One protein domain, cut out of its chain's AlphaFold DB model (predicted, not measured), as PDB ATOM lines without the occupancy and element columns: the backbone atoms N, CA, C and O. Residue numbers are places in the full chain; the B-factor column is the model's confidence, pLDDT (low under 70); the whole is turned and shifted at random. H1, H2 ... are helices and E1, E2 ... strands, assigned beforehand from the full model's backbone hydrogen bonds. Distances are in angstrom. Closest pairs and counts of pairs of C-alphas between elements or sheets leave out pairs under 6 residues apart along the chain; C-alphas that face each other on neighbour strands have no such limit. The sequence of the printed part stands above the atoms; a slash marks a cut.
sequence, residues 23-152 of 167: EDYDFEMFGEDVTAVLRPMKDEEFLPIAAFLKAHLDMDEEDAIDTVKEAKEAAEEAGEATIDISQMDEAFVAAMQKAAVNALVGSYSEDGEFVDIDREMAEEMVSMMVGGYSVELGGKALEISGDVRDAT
ATOM      1  N   GLU A  23     -59.706 -30.817 -27.593       92.62
ATOM      2  CA  GLU A  23     -60.072 -32.202 -27.329       92.62
ATOM      3  C   GLU A  23     -60.226 -32.397 -25.827       92.62
ATOM      4  O   GLU A  23     -59.331 -32.037 -25.059       92.62
ATOM      5  N   ASP A  24     -61.377 -32.937 -25.444       93.56
ATOM      6  CA  ASP A  24     -61.661 -33.332 -24.073       93.56
ATOM      7  C   ASP A  24     -61.021 -34.705 -23.835       93.56
ATOM      8  O   ASP A  24     -61.118 -35.608 -24.673       93.56
ATOM      9  N   TYR A  25     -60.331 -34.838 -22.709       92.19
ATOM     10  CA  TYR A  25     -59.640 -36.045 -22.299       92.19
ATOM     11  C   TYR A  25     -60.041 -36.412 -20.877       92.19
ATOM     12  O   TYR A  25     -59.685 -35.714 -19.926       92.19
ATOM     13  N   ASP A  26     -60.774 -37.514 -20.756       90.38
ATOM     14  CA  ASP A  26     -61.253 -38.033 -19.482       90.38
ATOM     15  C   ASP A  26     -60.230 -39.005 -18.883       90.38
ATOM     16  O   ASP A  26     -59.757 -39.925 -19.560       90.38
ATOM     17  N   PHE A  27     -59.899 -38.814 -17.609       85.75
ATOM     18  CA  PHE A  27     -59.065 -39.724 -16.831       85.75
ATOM     19  C   PHE A  27     -59.517 -39.749 -15.368       85.75
ATOM     20  O   PHE A  27     -60.005 -38.757 -14.836       85.75
ATOM     21  N   GLU A  28     -59.340 -40.889 -14.703       83.25
ATOM     22  CA  GLU A  28     -59.687 -41.047 -13.290       83.25
ATOM     23  C   GLU A  28     -58.477 -40.693 -12.422       83.25
ATOM     24  O   GLU A  28     -57.430 -41.327 -12.543       83.25
ATOM     25  N   MET A  29     -58.605 -39.712 -11.527       81.81
ATOM     26  CA  MET A  29     -57.561 -39.307 -10.583       81.81
ATOM     27  C   MET A  29     -58.116 -39.316  -9.159       81.81
ATOM     28  O   MET A  29     -59.130 -38.695  -8.874       81.81
ATOM     29  N   PHE A  30     -57.449 -40.027  -8.243       80.19
ATOM     30  CA  PHE A  30     -57.904 -40.198  -6.850       80.19
ATOM     31  C   PHE A  30     -59.335 -40.760  -6.699       80.19
ATOM     32  O   PHE A  30     -59.969 -40.558  -5.663       80.19
ATOM     33  N   GLY A  31     -59.822 -41.518  -7.688       79.25
ATOM     34  CA  GLY A  31     -61.189 -42.049  -7.702       79.25
ATOM     35  C   GLY A  31     -62.249 -41.044  -8.161       79.25
ATOM     36  O   GLY A  31     -63.439 -41.307  -7.988       79.25
ATOM     37  N   GLU A  32     -61.830 -39.902  -8.709       82.25
ATOM     38  CA  GLU A  32     -62.691 -38.885  -9.307       82.25
ATOM     39  C   GLU A  32     -62.439 -38.813 -10.819       82.25
ATOM     40  O   GLU A  32     -61.292 -38.835 -11.269       82.25
ATOM     41  N   ASP A  33     -63.515 -38.727 -11.604       85.56
ATOM     42  CA  ASP A  33     -63.434 -38.515 -13.048       85.56
ATOM     43  C   ASP A  33     -63.059 -37.054 -13.329       85.56
ATOM     44  O   ASP A  33     -63.796 -36.128 -12.979       85.56
ATOM     45  N   VAL A  34     -61.912 -36.839 -13.970       87.00
ATOM     46  CA  VAL A  34     -61.416 -35.517 -14.354       87.00
ATOM     47  C   VAL A  34     -61.390 -35.411 -15.873       87.00
ATOM     48  O   VAL A  34     -60.756 -36.213 -16.556       87.00
ATOM     49  N   THR A  35     -62.023 -34.369 -16.407       91.75
ATOM     50  CA  THR A  35     -61.940 -34.026 -17.832       91.75
ATOM     51  C   THR A  35     -60.960 -32.876 -18.028       91.75
ATOM     52  O   THR A  35     -61.226 -31.744 -17.610       91.75
ATOM     53  N   ALA A  36     -59.834 -33.140 -18.688       92.38
ATOM     54  CA  ALA A  36     -58.919 -32.106 -19.160       92.38
ATOM     55  C   ALA A  36     -59.278 -31.676 -20.582       92.38
ATOM     56  O   ALA A  36     -59.574 -32.500 -21.439       92.38
ATOM     57  N   VAL A  37     -59.174 -30.381 -20.860       95.12
ATOM     58  CA  VAL A  37     -59.326 -29.829 -22.206       95.12
ATOM     59  C   VAL A  37     -57.948 -29.478 -22.743       95.12
ATOM     60  O   VAL A  37     -57.247 -28.611 -22.208       95.12
ATOM     61  N   LEU A  38     -57.562 -30.148 -23.823       95.56
ATOM     62  CA  LEU A  38     -56.267 -29.989 -24.472       95.56
ATOM     63  C   LEU A  38     -56.405 -29.232 -25.792       95.56
ATOM     64  O   LEU A  38     -57.418 -29.322 -26.488       95.56
ATOM     65  N   ARG A  39     -55.358 -28.500 -26.174       95.25
ATOM     66  CA  ARG A  39     -55.182 -27.955 -27.529       95.25
ATOM     67  C   ARG A  39     -53.914 -28.459 -28.194       95.25
ATOM     68  O   ARG A  39     -52.950 -28.786 -27.503       95.25
ATOM     69  N   PRO A  40     -53.846 -28.364 -29.530       94.69
ATOM     70  CA  PRO A  40     -52.576 -28.374 -30.229       94.69
ATOM     71  C   PRO A  40     -51.634 -27.300 -29.670       94.69
ATOM     72  O   PRO A  40     -51.992 -26.123 -29.506       94.69
ATOM     73  N   MET A  41     -50.399 -27.706 -29.410       94.88
ATOM     74  CA  MET A  41     -49.305 -26.800 -29.102       94.88
ATOM     75  C   MET A  41     -48.927 -25.995 -30.345       94.88
ATOM     76  O   MET A  41     -48.952 -26.487 -31.476       94.88
ATOM     77  N   LYS A  42     -48.529 -24.740 -30.135       92.00
ATOM     78  CA  LYS A  42     -47.945 -23.913 -31.197       92.00
ATOM     79  C   LYS A  42     -46.559 -24.436 -31.554       92.00
ATOM     80  O   LYS A  42     -45.894 -25.045 -30.726       92.00
ATOM     81  N   ASP A  43     -46.068 -24.114 -32.748       91.38
ATOM     82  CA  ASP A  43     -44.713 -24.489 -33.179       91.38
ATOM     83  C   ASP A  43     -43.628 -24.077 -32.172       91.38
ATOM     84  O   ASP A  43     -42.709 -24.846 -31.910       91.38
ATOM     85  N   GLU A  44     -43.759 -22.896 -31.563       93.50
ATOM     86  CA  GLU A  44     -42.833 -22.376 -30.544       93.50
ATOM     87  C   GLU A  44     -42.837 -23.192 -29.240       93.50
ATOM     88  O   GLU A  44     -41.860 -23.165 -28.496       93.50
ATOM     89  N   GLU A  45     -43.920 -23.920 -28.965       94.19
ATOM     90  CA  GLU A  45     -44.087 -24.791 -27.797       94.19
ATOM     91  C   GLU A  45     -43.689 -26.237 -28.136       94.19
ATOM     92  O   GLU A  45     -42.978 -26.885 -27.371       94.19
ATOM     93  N   PHE A  46     -44.098 -26.712 -29.317       94.38
ATOM     94  CA  PHE A  46     -43.922 -28.081 -29.801       94.38
ATOM     95  C   PHE A  46     -42.496 -28.372 -30.282       94.38
ATOM     96  O   PHE A  46     -41.879 -29.342 -29.847       94.38
ATOM     97  N   LEU A  47     -41.940 -27.533 -31.168       94.31
ATOM     98  CA  LEU A  47     -40.639 -27.791 -31.801       94.31
ATOM     99  C   LEU A  47     -39.491 -27.924 -30.793       94.31
ATOM    100  O   LEU A  47     -38.639 -28.786 -31.007       94.31
ATOM    101  N   PRO A  48     -39.428 -27.135 -29.700       96.31
ATOM    102  CA  PRO A  48     -38.401 -27.342 -28.684       96.31
ATOM    103  C   PRO A  48     -38.499 -28.700 -27.986       96.31
ATOM    104  O   PRO A  48     -37.466 -29.255 -27.628       96.31
ATOM    105  N   ILE A  49     -39.711 -29.233 -27.793       95.50
ATOM    106  CA  ILE A  49     -39.925 -30.548 -27.173       95.50
ATOM    107  C   ILE A  49     -39.503 -31.644 -28.150       95.50
ATOM    108  O   ILE A  49     -38.662 -32.465 -27.802       95.50
ATOM    109  N   ALA A  50     -39.978 -31.593 -29.395       94.12
ATOM    110  CA  ALA A  50     -39.581 -32.534 -30.443       94.12
ATOM    111  C   ALA A  50     -38.057 -32.558 -30.667       94.12
ATOM    112  O   ALA A  50     -37.431 -33.614 -30.741       94.12
ATOM    113  N   ALA A  51     -37.427 -31.381 -30.718       95.06
ATOM    114  CA  ALA A  51     -35.977 -31.273 -30.842       95.06
ATOM    115  C   ALA A  51     -35.246 -31.854 -29.624       95.06
ATOM    116  O   ALA A  51     -34.188 -32.459 -29.789       95.06
ATOM    117  N   PHE A  52     -35.793 -31.675 -28.418       96.62
ATOM    118  CA  PHE A  52     -35.230 -32.234 -27.194       96.62
ATOM    119  C   PHE A  52     -35.287 -33.763 -27.191       96.62
ATOM    120  O   PHE A  52     -34.248 -34.388 -26.991       96.62
ATOM    121  N   LEU A  53     -36.455 -34.349 -27.480       95.31
ATOM    122  CA  LEU A  53     -36.641 -35.802 -27.581       95.31
ATOM    123  C   LEU A  53     -35.627 -36.407 -28.557       95.31
ATOM    124  O   LEU A  53     -34.869 -37.308 -28.200       95.31
ATOM    125  N   LYS A  54     -35.495 -35.806 -29.740       94.50
ATOM    126  CA  LYS A  54     -34.575 -36.294 -30.767       94.50
ATOM    127  C   LYS A  54     -33.106 -36.156 -30.386       94.50
ATOM    128  O   LYS A  54     -32.306 -37.037 -30.673       94.50
ATOM    129  N   ALA A  55     -32.719 -35.031 -29.789       95.19
ATOM    130  CA  ALA A  55     -31.316 -34.752 -29.495       95.19
ATOM    131  C   ALA A  55     -30.806 -35.460 -28.233       95.19
ATOM    132  O   ALA A  55     -29.615 -35.762 -28.155       95.19
ATOM    133  N   HIS A  56     -31.676 -35.674 -27.245       94.81
ATOM    134  CA  HIS A  56     -31.286 -36.180 -25.929       94.81
ATOM    135  C   HIS A  56     -31.725 -37.615 -25.664       94.81
ATOM    136  O   HIS A  56     -31.037 -38.299 -24.911       94.81
ATOM    137  N   LEU A  57     -32.818 -38.065 -26.279       94.50
ATOM    138  CA  LEU A  57     -33.384 -39.396 -26.058       94.50
ATOM    139  C   LEU A  57     -33.353 -40.273 -27.317       94.50
ATOM    140  O   LEU A  57     -33.664 -41.451 -27.225       94.50
ATOM    141  N   ASP A  58     -32.933 -39.722 -28.465       95.56
ATOM    142  CA  ASP A  58     -32.942 -40.394 -29.776       95.56
ATOM    143  C   ASP A  58     -34.340 -40.900 -30.177       95.56
ATOM    144  O   ASP A  58     -34.484 -41.937 -30.815       95.56
ATOM    145  N   MET A  59     -35.373 -40.146 -29.782       95.06
ATOM    146  CA  MET A  59     -36.782 -40.448 -30.043       95.06
ATOM    147  C   MET A  59     -37.415 -39.339 -30.873       95.06
ATOM    148  O   MET A  59     -37.129 -38.154 -30.657       95.06
ATOM    149  N   ASP A  60     -38.292 -39.697 -31.801       94.88
ATOM    150  CA  ASP A  60     -39.205 -38.729 -32.402       94.88
ATOM    151  C   ASP A  60     -40.537 -38.630 -31.638       94.88
ATOM    152  O   ASP A  60     -40.698 -39.162 -30.535       94.88
ATOM    153  N   GLU A  61     -41.466 -37.829 -32.159       93.44
ATOM    154  CA  GLU A  61     -42.751 -37.613 -31.502       93.44
ATOM    155  C   GLU A  61     -43.633 -38.867 -31.511       93.44
ATOM    156  O   GLU A  61     -44.367 -39.074 -30.546       93.44
ATOM    157  N   GLU A  62     -43.554 -39.700 -32.553       95.00
ATOM    158  CA  GLU A  62     -44.318 -40.950 -32.648       95.00
ATOM    159  C   GLU A  62     -43.773 -41.976 -31.648       95.00
ATOM    160  O   GLU A  62     -44.547 -42.515 -30.856       95.00
ATOM    161  N   ASP A  63     -42.446 -42.135 -31.569       95.88
ATOM    162  CA  ASP A  63     -41.787 -43.007 -30.585       95.88
ATOM    163  C   ASP A  63     -42.161 -42.627 -29.141       95.88
ATOM    164  O   ASP A  63     -42.396 -43.482 -28.280       95.88
ATOM    165  N   ALA A  64     -42.215 -41.322 -28.851       95.06
ATOM    166  CA  ALA A  64     -42.588 -40.817 -27.533       95.06
ATOM    167  C   ALA A  64     -44.057 -41.101 -27.200       95.06
ATOM    168  O   ALA A  64     -44.364 -41.484 -26.070       95.06
ATOM    169  N   ILE A  65     -44.961 -40.940 -28.171       95.94
ATOM    170  CA  ILE A  65     -46.383 -41.272 -28.010       95.94
ATOM    171  C   ILE A  65     -46.548 -42.771 -27.746       95.94
ATOM    172  O   ILE A  65     -47.286 -43.145 -26.833       95.94
ATOM    173  N   ASP A  66     -45.855 -43.615 -28.506       96.25
ATOM    174  CA  ASP A  66     -45.927 -45.067 -28.357       96.25
ATOM    175  C   ASP A  66     -45.367 -45.514 -27.004       96.25
ATOM    176  O   ASP A  66     -46.001 -46.305 -26.314       96.25
ATOM    177  N   THR A  67     -44.279 -44.900 -26.534       95.69
ATOM    178  CA  THR A  67     -43.734 -45.152 -25.188       95.69
ATOM    179  C   THR A  67     -44.752 -44.850 -24.084       95.69
ATOM    180  O   THR A  67     -44.881 -45.617 -23.130       95.69
ATOM    181  N   VAL A  68     -45.504 -43.748 -24.195       95.00
ATOM    182  CA  VAL A  68     -46.569 -43.420 -23.226       95.00
ATOM    183  C   VAL A  68     -47.724 -44.420 -23.315       95.00
ATOM    184  O   VAL A  68     -48.255 -44.821 -22.279       95.00
ATOM    185  N   LYS A  69     -48.110 -44.838 -24.528       94.25
ATOM    186  CA  LYS A  69     -49.172 -45.835 -24.743       94.25
ATOM    187  C   LYS A  69     -48.794 -47.188 -24.145       94.25
ATOM    188  O   LYS A  69     -49.568 -47.722 -23.360       94.25
ATOM    189  N   GLU A  70     -47.596 -47.688 -24.433       94.62
ATOM    190  CA  GLU A  70     -47.083 -48.946 -23.878       94.62
ATOM    191  C   GLU A  70     -46.990 -48.893 -22.348       94.62
ATOM    192  O   GLU A  70     -47.386 -49.837 -21.667       94.62
ATOM    193  N   ALA A  71     -46.519 -47.774 -21.786       92.81
ATOM    194  CA  ALA A  71     -46.448 -47.600 -20.338       92.81
ATOM    195  C   ALA A  71     -47.842 -47.591 -19.683       92.81
ATOM    196  O   ALA A  71     -48.015 -48.151 -18.599       92.81
ATOM    197  N   LYS A  72     -48.840 -46.991 -20.344       91.44
ATOM    198  CA  LYS A  72     -50.234 -47.010 -19.887       91.44
ATOM    199  C   LYS A  72     -50.830 -48.415 -19.960       91.44
ATOM    200  O   LYS A  72     -51.409 -48.868 -18.980       91.44
ATOM    201  N   GLU A  73     -50.650 -49.116 -21.077       92.69
ATOM    202  CA  GLU A  73     -51.114 -50.500 -21.236       92.69
ATOM    203  C   GLU A  73     -50.485 -51.423 -20.181       92.69
ATOM    204  O   GLU A  73     -51.188 -52.208 -19.547       92.69
ATOM    205  N   ALA A  74     -49.186 -51.274 -19.907       91.56
ATOM    206  CA  ALA A  74     -48.501 -52.038 -18.866       91.56
ATOM    207  C   ALA A  74     -49.049 -51.751 -17.455       91.56
ATOM    208  O   ALA A  74     -49.203 -52.680 -16.659       91.56
ATOM    209  N   ALA A  75     -49.365 -50.489 -17.144       89.88
ATOM    210  CA  ALA A  75     -49.994 -50.116 -15.877       89.88
ATOM    211  C   ALA A  75     -51.398 -50.734 -15.744       89.88
ATOM    212  O   ALA A  75     -51.711 -51.341 -14.717       89.88
ATOM    213  N   GLU A  76     -52.211 -50.668 -16.801       88.69
ATOM    214  CA  GLU A  76     -53.544 -51.283 -16.839       88.69
ATOM    215  C   GLU A  76     -53.473 -52.810 -16.650       88.69
ATOM    216  O   GLU A  76     -54.231 -53.374 -15.856       88.69
ATOM    217  N   GLU A  77     -52.530 -53.490 -17.311       91.12
ATOM    218  CA  GLU A  77     -52.298 -54.932 -17.146       91.12
ATOM    219  C   GLU A  77     -51.832 -55.305 -15.730       91.12
ATOM    220  O   GLU A  77     -52.202 -56.363 -15.207       91.12
ATOM    221  N   ALA A  78     -51.048 -54.436 -15.089       89.00
ATOM    222  CA  ALA A  78     -50.609 -54.588 -13.704       89.00
ATOM    223  C   ALA A  78     -51.708 -54.250 -12.675       89.00
ATOM    224  O   ALA A  78     -51.551 -54.553 -11.488       89.00
ATOM    225  N   GLY A  79     -52.833 -53.673 -13.112       86.06
ATOM    226  CA  GLY A  79     -53.903 -53.191 -12.237       86.06
ATOM    227  C   GLY A  79     -53.539 -51.905 -11.489       86.06
ATOM    228  O   GLY A  79     -54.088 -51.642 -10.417       86.06
ATOM    229  N   GLU A  80     -52.599 -51.130 -12.024       86.31
ATOM    230  CA  GLU A  80     -52.220 -49.812 -11.526       86.31
ATOM    231  C   GLU A  80     -53.105 -48.730 -12.157       86.31
ATOM    232  O   GLU A  80     -53.517 -48.826 -13.310       86.31
ATOM    233  N   ALA A  81     -53.417 -47.682 -11.390       83.50
ATOM    234  CA  ALA A  81     -54.312 -46.616 -11.845       83.50
ATOM    235  C   ALA A  81     -53.644 -45.619 -12.811       83.50
ATOM    236  O   ALA A  81     -54.326 -44.831 -13.459       83.50
ATOM    237  N   THR A  82     -52.310 -45.593 -12.868       88.62
ATOM    238  CA  THR A  82     -51.542 -44.633 -13.664       88.62
ATOM    239  C   THR A  82     -50.148 -45.173 -13.963       88.62
ATOM    240  O   THR A  82     -49.708 -46.135 -13.339       88.62
ATOM    241  N   ILE A  83     -49.442 -44.535 -14.895       90.44
ATOM    242  CA  ILE A  83     -48.078 -44.899 -15.290       90.44
ATOM    243  C   ILE A  83     -47.105 -44.738 -14.107       90.44
ATOM    244  O   ILE A  83     -47.005 -43.655 -13.516       90.44
ATOM    245  N   ASP A  84     -46.315 -45.775 -13.813       90.00
ATOM    246  CA  ASP A  84     -45.185 -45.679 -12.882       90.00
ATOM    247  C   ASP A  84     -43.999 -44.939 -13.523       90.00
ATOM    248  O   ASP A  84     -43.124 -45.514 -14.176       90.00
ATOM    249  N   ILE A  85     -43.939 -43.628 -13.284       89.88
ATOM    250  CA  ILE A  85     -42.859 -42.770 -13.783       89.88
ATOM    251  C   ILE A  85     -41.481 -43.097 -13.198       89.88
ATOM    252  O   ILE A  85     -40.481 -42.641 -13.746       89.88
ATOM    253  N   SER A  86     -41.388 -43.879 -12.113       89.00
ATOM    254  CA  SER A  86     -40.091 -44.269 -11.540       89.00
ATOM    255  C   SER A  86     -39.304 -45.222 -12.444       89.00
ATOM    256  O   SER A  86     -38.088 -45.346 -12.299       89.00
ATOM    257  N   GLN A  87     -39.993 -45.874 -13.386       87.88
ATOM    258  CA  GLN A  87     -39.393 -46.737 -14.405       87.88
ATOM    259  C   GLN A  87     -39.019 -45.973 -15.683       87.88
ATOM    260  O   GLN A  87     -38.452 -46.563 -16.602       87.88
ATOM    261  N   MET A  88     -39.337 -44.678 -15.761       92.00
ATOM    262  CA  MET A  88     -39.113 -43.849 -16.944       92.00
ATOM    263  C   MET A  88     -37.888 -42.945 -16.780       92.00
ATOM    264  O   MET A  88     -37.458 -42.625 -15.673       92.00
ATOM    265  N   ASP A  89     -37.330 -42.508 -17.907       94.12
ATOM    266  CA  ASP A  89     -36.243 -41.533 -17.914       94.12
ATOM    267  C   ASP A  89     -36.733 -40.159 -17.411       94.12
ATOM    268  O   ASP A  89     -37.746 -39.632 -17.876       94.12
ATOM    269  N   GLU A  90     -36.014 -39.551 -16.465       93.94
ATOM    270  CA  GLU A  90     -36.414 -38.273 -15.855       93.94
ATOM    271  C   GLU A  90     -36.542 -37.136 -16.882       93.94
ATOM    272  O   GLU A  90     -37.427 -36.281 -16.770       93.94
ATOM    273  N   ALA A  91     -35.679 -37.116 -17.902       94.69
ATOM    274  CA  ALA A  91     -35.730 -36.113 -18.956       94.69
ATOM    275  C   ALA A  91     -36.927 -36.343 -19.888       94.69
ATOM    276  O   ALA A  91     -37.536 -35.369 -20.342       94.69
ATOM    277  N   PHE A  92     -37.303 -37.602 -20.125       95.69
ATOM    278  CA  PHE A  92     -38.544 -37.941 -20.819       95.69
ATOM    279  C   PHE A  92     -39.769 -37.441 -20.049       95.69
ATOM    280  O   PHE A  92     -40.599 -36.721 -20.610       95.69
ATOM    281  N   VAL A  93     -39.852 -37.740 -18.748       95.00
ATOM    282  CA  VAL A  93     -40.965 -37.294 -17.891       95.00
ATOM    283  C   VAL A  93     -41.082 -35.770 -17.906       95.00
ATOM    284  O   VAL A  93     -42.167 -35.239 -18.147       95.00
ATOM    285  N   ALA A  94     -39.967 -35.051 -17.752       94.62
ATOM    286  CA  ALA A  94     -39.957 -33.590 -17.804       94.62
ATOM    287  C   ALA A  94     -40.418 -33.038 -19.167       94.62
ATOM    288  O   ALA A  94     -41.108 -32.015 -19.227       94.62
ATOM    289  N   ALA A  95     -40.066 -33.702 -20.273       96.00
ATOM    290  CA  ALA A  95     -40.519 -33.320 -21.608       96.00
ATOM    291  C   ALA A  95     -42.037 -33.511 -21.772       96.00
ATOM    292  O   ALA A  95     -42.704 -32.614 -22.294       96.00
ATOM    293  N   MET A  96     -42.588 -34.626 -21.279       97.00
ATOM    294  CA  MET A  96     -44.031 -34.892 -21.326       97.00
ATOM    295  C   MET A  96     -44.816 -33.930 -20.435       97.00
ATOM    296  O   MET A  96     -45.792 -33.336 -20.887       97.00
ATOM    297  N   GLN A  97     -44.348 -33.670 -19.216       95.56
ATOM    298  CA  GLN A  97     -44.958 -32.676 -18.326       95.56
ATOM    299  C   GLN A  97     -44.989 -31.290 -18.968       95.56
ATOM    300  O   GLN A  97     -46.003 -30.592 -18.932       95.56
ATOM    301  N   LYS A  98     -43.903 -30.897 -19.638       95.75
ATOM    302  CA  LYS A  98     -43.858 -29.638 -20.381       95.75
ATOM    303  C   LYS A  98     -44.843 -29.616 -21.553       95.75
ATOM    304  O   LYS A  98     -45.428 -28.566 -21.823       95.75
ATOM    305  N   ALA A  99     -45.027 -30.738 -22.251       96.50
ATOM    306  CA  ALA A  99     -46.038 -30.860 -23.298       96.50
ATOM    307  C   ALA A  99     -47.454 -30.701 -22.725       96.50
ATOM    308  O   ALA A  99     -48.236 -29.916 -23.262       96.50
ATOM    309  N   ALA A 100     -47.744 -31.355 -21.595       96.12
ATOM    310  CA  ALA A 100     -49.020 -31.246 -20.892       96.12
ATOM    311  C   ALA A 100     -49.327 -29.790 -20.507       96.12
ATOM    312  O   ALA A 100     -50.384 -29.278 -20.862       96.12
ATOM    313  N   VAL A 101     -48.374 -29.085 -19.885       95.81
ATOM    314  CA  VAL A 101     -48.519 -27.662 -19.514       95.81
ATOM    315  C   VAL A 101     -48.854 -26.782 -20.716       95.81
ATOM    316  O   VAL A 101     -49.707 -25.904 -20.631       95.81
ATOM    317  N   ASN A 102     -48.172 -26.977 -21.846       95.94
ATOM    318  CA  ASN A 102     -48.381 -26.121 -23.015       95.94
ATOM    319  C   ASN A 102     -49.720 -26.400 -23.723       95.94
ATOM    320  O   ASN A 102     -50.229 -25.525 -24.430       95.94
ATOM    321  N   ALA A 103     -50.277 -27.602 -23.566       95.38
ATOM    322  CA  ALA A 103     -51.516 -28.018 -24.215       95.38
ATOM    323  C   ALA A 103     -52.761 -27.871 -23.334       95.38
ATOM    324  O   ALA A 103     -53.848 -27.680 -23.883       95.38
ATOM    325  N   LEU A 104     -52.625 -27.949 -22.010       95.12
ATOM    326  CA  LEU A 104     -53.733 -27.825 -21.070       95.12
ATOM    327  C   LEU A 104     -54.274 -26.397 -21.062       95.12
ATOM    328  O   LEU A 104     -53.523 -25.432 -20.939       95.12
ATOM    329  N   VAL A 105     -55.588 -26.269 -21.224       94.00
ATOM    330  CA  VAL A 105     -56.269 -24.962 -21.287       94.00
ATOM    331  C   VAL A 105     -57.568 -24.908 -20.513       94.00
ATOM    332  O   VAL A 105     -58.220 -23.874 -20.487       94.00
ATOM    333  N   GLY A 106     -57.988 -26.022 -19.939       91.56
ATOM    334  CA  GLY A 106     -59.219 -26.033 -19.192       91.56
ATOM    335  C   GLY A 106     -59.543 -27.382 -18.605       91.56
ATOM    336  O   GLY A 106     -58.907 -28.393 -18.909       91.56
ATOM    337  N   SER A 107     -60.562 -27.362 -17.773       90.75
ATOM    338  CA  SER A 107     -61.273 -28.534 -17.288       90.75
ATOM    339  C   SER A 107     -62.746 -28.174 -17.136       90.75
ATOM    340  O   SER A 107     -63.153 -27.040 -17.412       90.75
ATOM    341  N   TYR A 108     -63.559 -29.131 -16.708       88.12
ATOM    342  CA  TYR A 108     -64.950 -28.876 -16.355       88.12
ATOM    343  C   TYR A 108     -65.135 -28.973 -14.842       88.12
ATOM    344  O   TYR A 108     -64.538 -29.826 -14.186       88.12
ATOM    345  N   SER A 109     -65.949 -28.082 -14.281       85.75
ATOM    346  CA  SER A 109     -66.401 -28.180 -12.890       85.75
ATOM    347  C   SER A 109     -67.388 -29.339 -12.708       85.75
ATOM    348  O   SER A 109     -67.967 -29.813 -13.683       85.75
ATOM    349  N   GLU A 110     -67.714 -29.691 -11.461       81.31
ATOM    350  CA  GLU A 110     -68.785 -30.658 -11.148       81.31
ATOM    351  C   GLU A 110     -70.143 -30.282 -11.777       81.31
ATOM    352  O   GLU A 110     -70.904 -31.152 -12.194       81.31
ATOM    353  N   ASP A 111     -70.425 -28.981 -11.915       85.38
ATOM    354  CA  ASP A 111     -71.640 -28.466 -12.565       85.38
ATOM    355  C   ASP A 111     -71.590 -28.500 -14.113       85.38
ATOM    356  O   ASP A 111     -72.534 -28.075 -14.782       85.38
ATOM    357  N   GLY A 112     -70.495 -28.998 -14.703       83.81
ATOM    358  CA  GLY A 112     -70.277 -29.064 -16.152       83.81
ATOM    359  C   GLY A 112     -69.900 -27.733 -16.812       83.81
ATOM    360  O   GLY A 112     -69.958 -27.616 -18.037       83.81
ATOM    361  N   GLU A 113     -69.530 -26.712 -16.034       88.31
ATOM    362  CA  GLU A 113     -69.062 -25.432 -16.565       88.31
ATOM    363  C   GLU A 113     -67.583 -25.519 -16.957       88.31
ATOM    364  O   GLU A 113     -66.753 -26.021 -16.199       88.31
ATOM    365  N   PHE A 114     -67.245 -25.021 -18.151       89.12
ATOM    366  CA  PHE A 114     -65.859 -24.949 -18.610       89.12
ATOM    367  C   PHE A 114     -65.085 -23.908 -17.799       89.12
ATOM    368  O   PHE A 114     -65.448 -22.728 -17.770       89.12
ATOM    369  N   VAL A 115     -63.986 -24.344 -17.197       91.31
ATOM    370  CA  VAL A 115     -63.044 -23.508 -16.462       91.31
ATOM    371  C   VAL A 115     -61.818 -23.307 -17.341       91.31
ATOM    372  O   VAL A 115     -61.097 -24.260 -17.621       91.31
ATOM    373  N   ASP A 116     -61.592 -22.069 -17.784       92.19
ATOM    374  CA  ASP A 116     -60.391 -21.695 -18.538       92.19
ATOM    375  C   ASP A 116     -59.182 -21.659 -17.597       92.19
ATOM    376  O   ASP A 116     -59.253 -21.106 -16.494       92.19
ATOM    377  N   ILE A 117     -58.080 -22.259 -18.033       91.69
ATOM    378  CA  ILE A 117     -56.859 -22.412 -17.246       91.69
ATOM    379  C   ILE A 117     -55.735 -21.676 -17.966       91.69
ATOM    380  O   ILE A 117     -55.421 -21.957 -19.125       91.69
ATOM    381  N   ASP A 118     -55.113 -20.724 -17.270       92.19
ATOM    382  CA  ASP A 118     -53.915 -20.067 -17.774       92.19
ATOM    383  C   ASP A 118     -52.664 -20.936 -17.576       92.19
ATOM    384  O   ASP A 118     -52.686 -22.007 -16.974       92.19
ATOM    385  N   ARG A 119     -51.532 -20.474 -18.106       88.81
ATOM    386  CA  ARG A 119     -50.288 -21.243 -18.047       88.81
ATOM    387  C   ARG A 119     -49.806 -21.499 -16.615       88.81
ATOM    388  O   ARG A 119     -49.266 -22.569 -16.362       88.81
ATOM    389  N   GLU A 120     -49.947 -20.528 -15.718       91.38
ATOM    390  CA  GLU A 120     -49.457 -20.654 -14.340       91.38
ATOM    391  C   GLU A 120     -50.260 -21.724 -13.600       91.38
ATOM    392  O   GLU A 120     -49.690 -22.626 -12.988       91.38
ATOM    393  N   MET A 121     -51.581 -21.700 -13.771       89.06
ATOM    394  CA  MET A 121     -52.463 -22.711 -13.207       89.06
ATOM    395  C   MET A 121     -52.270 -24.081 -13.877       89.06
ATOM    396  O   MET A 121     -52.321 -25.100 -13.196       89.06
ATOM    397  N   ALA A 122     -51.955 -24.136 -15.176       91.94
ATOM    398  CA  ALA A 122     -51.588 -25.384 -15.846       91.94
ATOM    399  C   ALA A 122     -50.283 -25.983 -15.286       91.94
ATOM    400  O   ALA A 122     -50.206 -27.194 -15.086       91.94
ATOM    401  N   GLU A 123     -49.269 -25.156 -15.005       91.81
ATOM    402  CA  GLU A 123     -48.019 -25.583 -14.359       91.81
ATOM    403  C   GLU A 123     -48.279 -26.133 -12.953       91.81
ATOM    404  O   GLU A 123     -47.795 -27.219 -12.622       91.81
ATOM    405  N   GLU A 124     -49.091 -25.436 -12.157       89.31
ATOM    406  CA  GLU A 124     -49.486 -25.893 -10.825       89.31
ATOM    407  C   GLU A 124     -50.226 -27.232 -10.907       89.31
ATOM    408  O   GLU A 124     -49.820 -28.198 -10.261       89.31
ATOM    409  N   MET A 125     -51.244 -27.333 -11.762       88.19
ATOM    410  CA  MET A 125     -52.024 -28.558 -11.933       88.19
ATOM    411  C   MET A 125     -51.147 -29.729 -12.350       88.19
ATOM    412  O   MET A 125     -51.141 -30.739 -11.655       88.19
ATOM    413  N   VAL A 126     -50.353 -29.589 -13.415       89.50
ATOM    414  CA  VAL A 126     -49.460 -30.657 -13.894       89.50
ATOM    415  C   VAL A 126     -48.447 -31.066 -12.822       89.50
ATOM    416  O   VAL A 126     -48.146 -32.251 -12.703       89.50
ATOM    417  N   SER A 127     -47.955 -30.126 -12.007       86.25
ATOM    418  CA  SER A 127     -47.042 -30.434 -10.897       86.25
ATOM    419  C   SER A 127     -47.706 -31.194  -9.741       86.25
ATOM    420  O   SER A 127     -47.036 -31.963  -9.051       86.25
ATOM    421  N   MET A 128     -49.010 -30.985  -9.529       84.31
ATOM    422  CA  MET A 128     -49.801 -31.666  -8.500       84.31
ATOM    423  C   MET A 128     -50.310 -33.038  -8.950       84.31
ATOM    424  O   MET A 128     -50.645 -33.866  -8.101       84.31
ATOM    425  N   MET A 129     -50.378 -33.296 -10.258       85.06
ATOM    426  CA  MET A 129     -50.783 -34.597 -10.781       85.06
ATOM    427  C   MET A 129     -49.797 -35.683 -10.347       85.06
ATOM    428  O   MET A 129     -48.579 -35.508 -10.422       85.06
ATOM    429  N   VAL A 130     -50.321 -36.847  -9.942       73.12
ATOM    430  CA  VAL A 130     -49.485 -38.044  -9.777       73.12
ATOM    431  C   VAL A 130     -48.792 -38.292 -11.115       73.12
ATOM    432  O   VAL A 130     -49.447 -38.291 -12.155       73.12
ATOM    433  N   GLY A 131     -47.465 -38.438 -11.082       73.44
ATOM    434  CA  GLY A 131     -46.602 -38.259 -12.250       73.44
ATOM    435  C   GLY A 131     -47.044 -38.990 -13.521       73.44
ATOM    436  O   GLY A 131     -46.889 -38.435 -14.608       73.44
ATOM    437  N   GLY A 132     -47.667 -40.165 -13.406       86.81
ATOM    438  CA  GLY A 132     -48.181 -40.905 -14.557       86.81
ATOM    439  C   GLY A 132     -49.244 -40.158 -15.369       86.81
ATOM    440  O   GLY A 132     -49.145 -40.117 -16.594       86.81
ATOM    441  N   TYR A 133     -50.183 -39.457 -14.724       91.25
ATOM    442  CA  TYR A 133     -51.215 -38.675 -15.425       91.25
ATOM    443  C   TYR A 133     -50.619 -37.486 -16.177       91.25
ATOM    444  O   TYR A 133     -51.030 -37.163 -17.289       91.25
ATOM    445  N   SER A 134     -49.603 -36.848 -15.590       92.19
ATOM    446  CA  SER A 134     -48.906 -35.736 -16.240       92.19
ATOM    447  C   SER A 134     -48.167 -36.175 -17.512       92.19
ATOM    448  O   SER A 134     -48.125 -35.437 -18.497       92.19
ATOM    449  N   VAL A 135     -47.632 -37.401 -17.509       94.12
ATOM    450  CA  VAL A 135     -46.976 -38.021 -18.666       94.12
ATOM    451  C   VAL A 135     -48.000 -38.402 -19.732       94.12
ATOM    452  O   VAL A 135     -47.801 -38.108 -20.910       94.12
ATOM    453  N   GLU A 136     -49.124 -38.981 -19.318       94.12
ATOM    454  CA  GLU A 136     -50.233 -39.351 -20.196       94.12
ATOM    455  C   GLU A 136     -50.816 -38.142 -20.946       94.12
ATOM    456  O   GLU A 136     -50.943 -38.170 -22.175       94.12
ATOM    457  N   LEU A 137     -51.084 -37.042 -20.234       94.31
ATOM    458  CA  LEU A 137     -51.518 -35.783 -20.847       94.31
ATOM    459  C   LEU A 137     -50.464 -35.220 -21.804       94.31
ATOM    460  O   LEU A 137     -50.814 -34.675 -22.850       94.31
ATOM    461  N   GLY A 138     -49.177 -35.373 -21.482       95.50
ATOM    462  CA  GLY A 138     -48.073 -34.984 -22.356       95.50
ATOM    463  C   GLY A 138     -48.053 -35.762 -23.672       95.50
ATOM    464  O   GLY A 138     -47.929 -35.163 -24.742       95.50
ATOM    465  N   GLY A 139     -48.251 -37.081 -23.610       95.75
ATOM    466  CA  GLY A 139     -48.380 -37.932 -24.796       95.75
ATOM    467  C   GLY A 139     -49.579 -37.537 -25.660       95.75
ATOM    468  O   GLY A 139     -49.445 -37.359 -26.872       95.75
ATOM    469  N   LYS A 140     -50.740 -37.289 -25.039       95.44
ATOM    470  CA  LYS A 140     -51.940 -36.795 -25.740       95.44
ATOM    471  C   LYS A 140     -51.725 -35.428 -26.381       95.44
ATOM    472  O   LYS A 140     -52.130 -35.201 -27.520       95.44
ATOM    473  N   ALA A 141     -51.043 -34.526 -25.682       96.06
ATOM    474  CA  ALA A 141     -50.678 -33.215 -26.196       96.06
ATOM    475  C   ALA A 141     -49.795 -33.310 -27.452       96.06
ATOM    476  O   ALA A 141     -50.006 -32.553 -28.405       96.06
ATOM    477  N   LEU A 142     -48.827 -34.233 -27.478       95.88
ATOM    478  CA  LEU A 142     -47.990 -34.483 -28.655       95.88
ATOM    479  C   LEU A 142     -48.796 -35.058 -29.821       95.88
ATOM    480  O   LEU A 142     -48.688 -34.527 -30.926       95.88
ATOM    481  N   GLU A 143     -49.647 -36.053 -29.562       95.31
ATOM    482  CA  GLU A 143     -50.524 -36.685 -30.561       95.31
ATOM    483  C   GLU A 143     -51.410 -35.641 -31.260       95.31
ATOM    484  O   GLU A 143     -51.337 -35.460 -32.476       95.31
ATOM    485  N   ILE A 144     -52.157 -34.850 -30.484       94.25
ATOM    486  CA  ILE A 144     -53.056 -33.810 -31.014       94.25
ATOM    487  C   ILE A 144     -52.281 -32.751 -31.810       94.25
ATOM    488  O   ILE A 144     -52.743 -32.263 -32.847       94.25
ATOM    489  N   SER A 145     -51.100 -32.370 -31.319       93.75
ATOM    490  CA  SER A 145     -50.257 -31.374 -31.980       93.75
ATOM    491  C   SER A 145     -49.723 -31.885 -33.317       93.75
ATOM    492  O   SER A 145     -49.774 -31.148 -34.305       93.75
ATOM    493  N   GLY A 146     -49.245 -33.131 -33.370       90.38
ATOM    494  CA  GLY A 146     -48.803 -33.794 -34.599       90.38
ATOM    495  C   GLY A 146     -49.931 -33.893 -35.625       90.38
ATOM    496  O   GLY A 146     -49.797 -33.384 -36.744       90.38
ATOM    497  N   ASP A 147     -51.082 -34.412 -35.200       90.62
ATOM    498  CA  ASP A 147     -52.271 -34.582 -36.039       90.62
ATOM    499  C   ASP A 147     -52.725 -33.263 -36.673       90.62
ATOM    500  O   ASP A 147     -52.982 -33.187 -37.878       90.62
ATOM    501  N   VAL A 148     -52.797 -32.181 -35.890       89.25
ATOM    502  CA  VAL A 148     -53.209 -30.868 -36.405       89.25
ATOM    503  C   VAL A 148     -52.170 -30.272 -37.352       89.25
ATOM    504  O   VAL A 148     -52.536 -29.688 -38.383       89.25
ATOM    505  N   ARG A 149     -50.874 -30.422 -37.062       87.31
ATOM    506  CA  ARG A 149     -49.804 -29.975 -37.972       87.31
ATOM    507  C   ARG A 149     -49.913 -30.681 -39.318       87.31
ATOM    508  O   ARG A 149     -49.755 -30.039 -40.357       87.31
ATOM    509  N   ASP A 150     -50.232 -31.966 -39.328       85.56
ATOM    510  CA  ASP A 150     -50.388 -32.720 -40.568       85.56
ATOM    511  C   ASP A 150     -51.696 -32.398 -41.287       85.56
ATOM    512  O   ASP A 150     -51.688 -32.088 -42.485       85.56
ATOM    513  N   ALA A 151     -52.810 -32.328 -40.560       83.50
ATOM    514  CA  ALA A 151     -54.116 -31.922 -41.074       83.50
ATOM    515  C   ALA A 151     -54.070 -30.538 -41.755       83.50
ATOM    516  O   ALA A 151     -54.601 -30.339 -42.853       83.50
ATOM    517  N   THR A 152     -53.378 -29.568 -41.154       76.12
ATOM    518  CA  THR A 152     -53.258 -28.210 -41.708       76.12
ATOM    519  C   THR A 152     -52.350 -28.140 -42.941       76.12
ATOM    520  O   THR A 152     -52.627 -27.347 -43.849       76.12
TER     521      THR A 152
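This is residues 23 to 152 of the 167 residues of an uncharacterized protein of Haloferax larsenii (UniProt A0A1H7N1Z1). A strongly twisted sheet of four strands makes one end of the domain, and beyond it five helices cluster, with H3 and H5 crossing at the core. H5 also partly covers one face of the sheet, H1 runs beside H3, H2 packs slantwise on H5, and H4 packs on H3 close to the sheet. The printed part has 130 residues, with five named helices and four named strands in the order E1, E2, H1, H2, H3, E3, E4, H4, H5; the class is mixed, helices and strands. The sheet is antiparallel, in the order E1, E2, E3, E4. The whole is compact, with a radius of gyration of the C-alphas of 14.1 A, and spans 43 by 37 by 26 A.

In the sheet, E1, residues 23 to 29, and E2, residues 32 to 38, form an antiparallel hairpin, with N 25 and O 36 within hydrogen-bond range at 2.8 A. E3, residues 104 to 108, is antiparallel to E2, with N 37 and O 106 at 2.8 A. E4, residues 114 to 116, forms a hairpin with E3, with N 115 and O 107 at 2.8 A. H5, residues 131 to 152, is on one face at a height of 9.5 A over the sheet, giving two layers, a helix over a sheet. H3, residues 90 to 103, is the hub, touching three helices, and only grazes the sheet with residues 100 to 103. With its residues 134 to 142 alone H5 touches H3, at a steep tilt of 58 degrees; their closest C-alphas, of Ala 100 and Gly 138, are 4.1 A apart. H1, residues 43 to 57, touches H3 at a shallow tilt of 12 degrees, opposite ways, closest at the C-alphas of Ile 49 and Ala 95, 6.2 A. H2, residues 61 to 78, touches H5 at a steep tilt of 39 degrees, closest at the C-alphas of Ile 65 and Gly 139, 5.0 A. H4, residues 119 to 128, only grazes the sheet and touches H3, closest at the C-alphas of Val 101 and Ala 122, 5.3 A. Helix packing is mostly crossed. Every O i to N i+4 pair is within hydrogen-bond range in H2, H3, H4 and H5; in H1, 9 of 11 are.

E1 begins at C-alpha 23, (-60.072, -32.202, -27.329), and is 18.4 A long; E2 is 18.7 A and E3 12.2 A. H1 is 20.0 A, H2 25.8 A, H3 20.1 A and H4 14.1 A long. H5, 31.8 A, ends at C-alpha 152, (-53.258, -28.210, -41.708).

The two C-alphas farthest apart, of Ala 55 and Asp 111, are 44.2 A apart. The printed part has no cut, and the link from H2 to H3, 11 residues, is long. Mean pLDDT of the printed part is 91.3, and no printed residue is under 70.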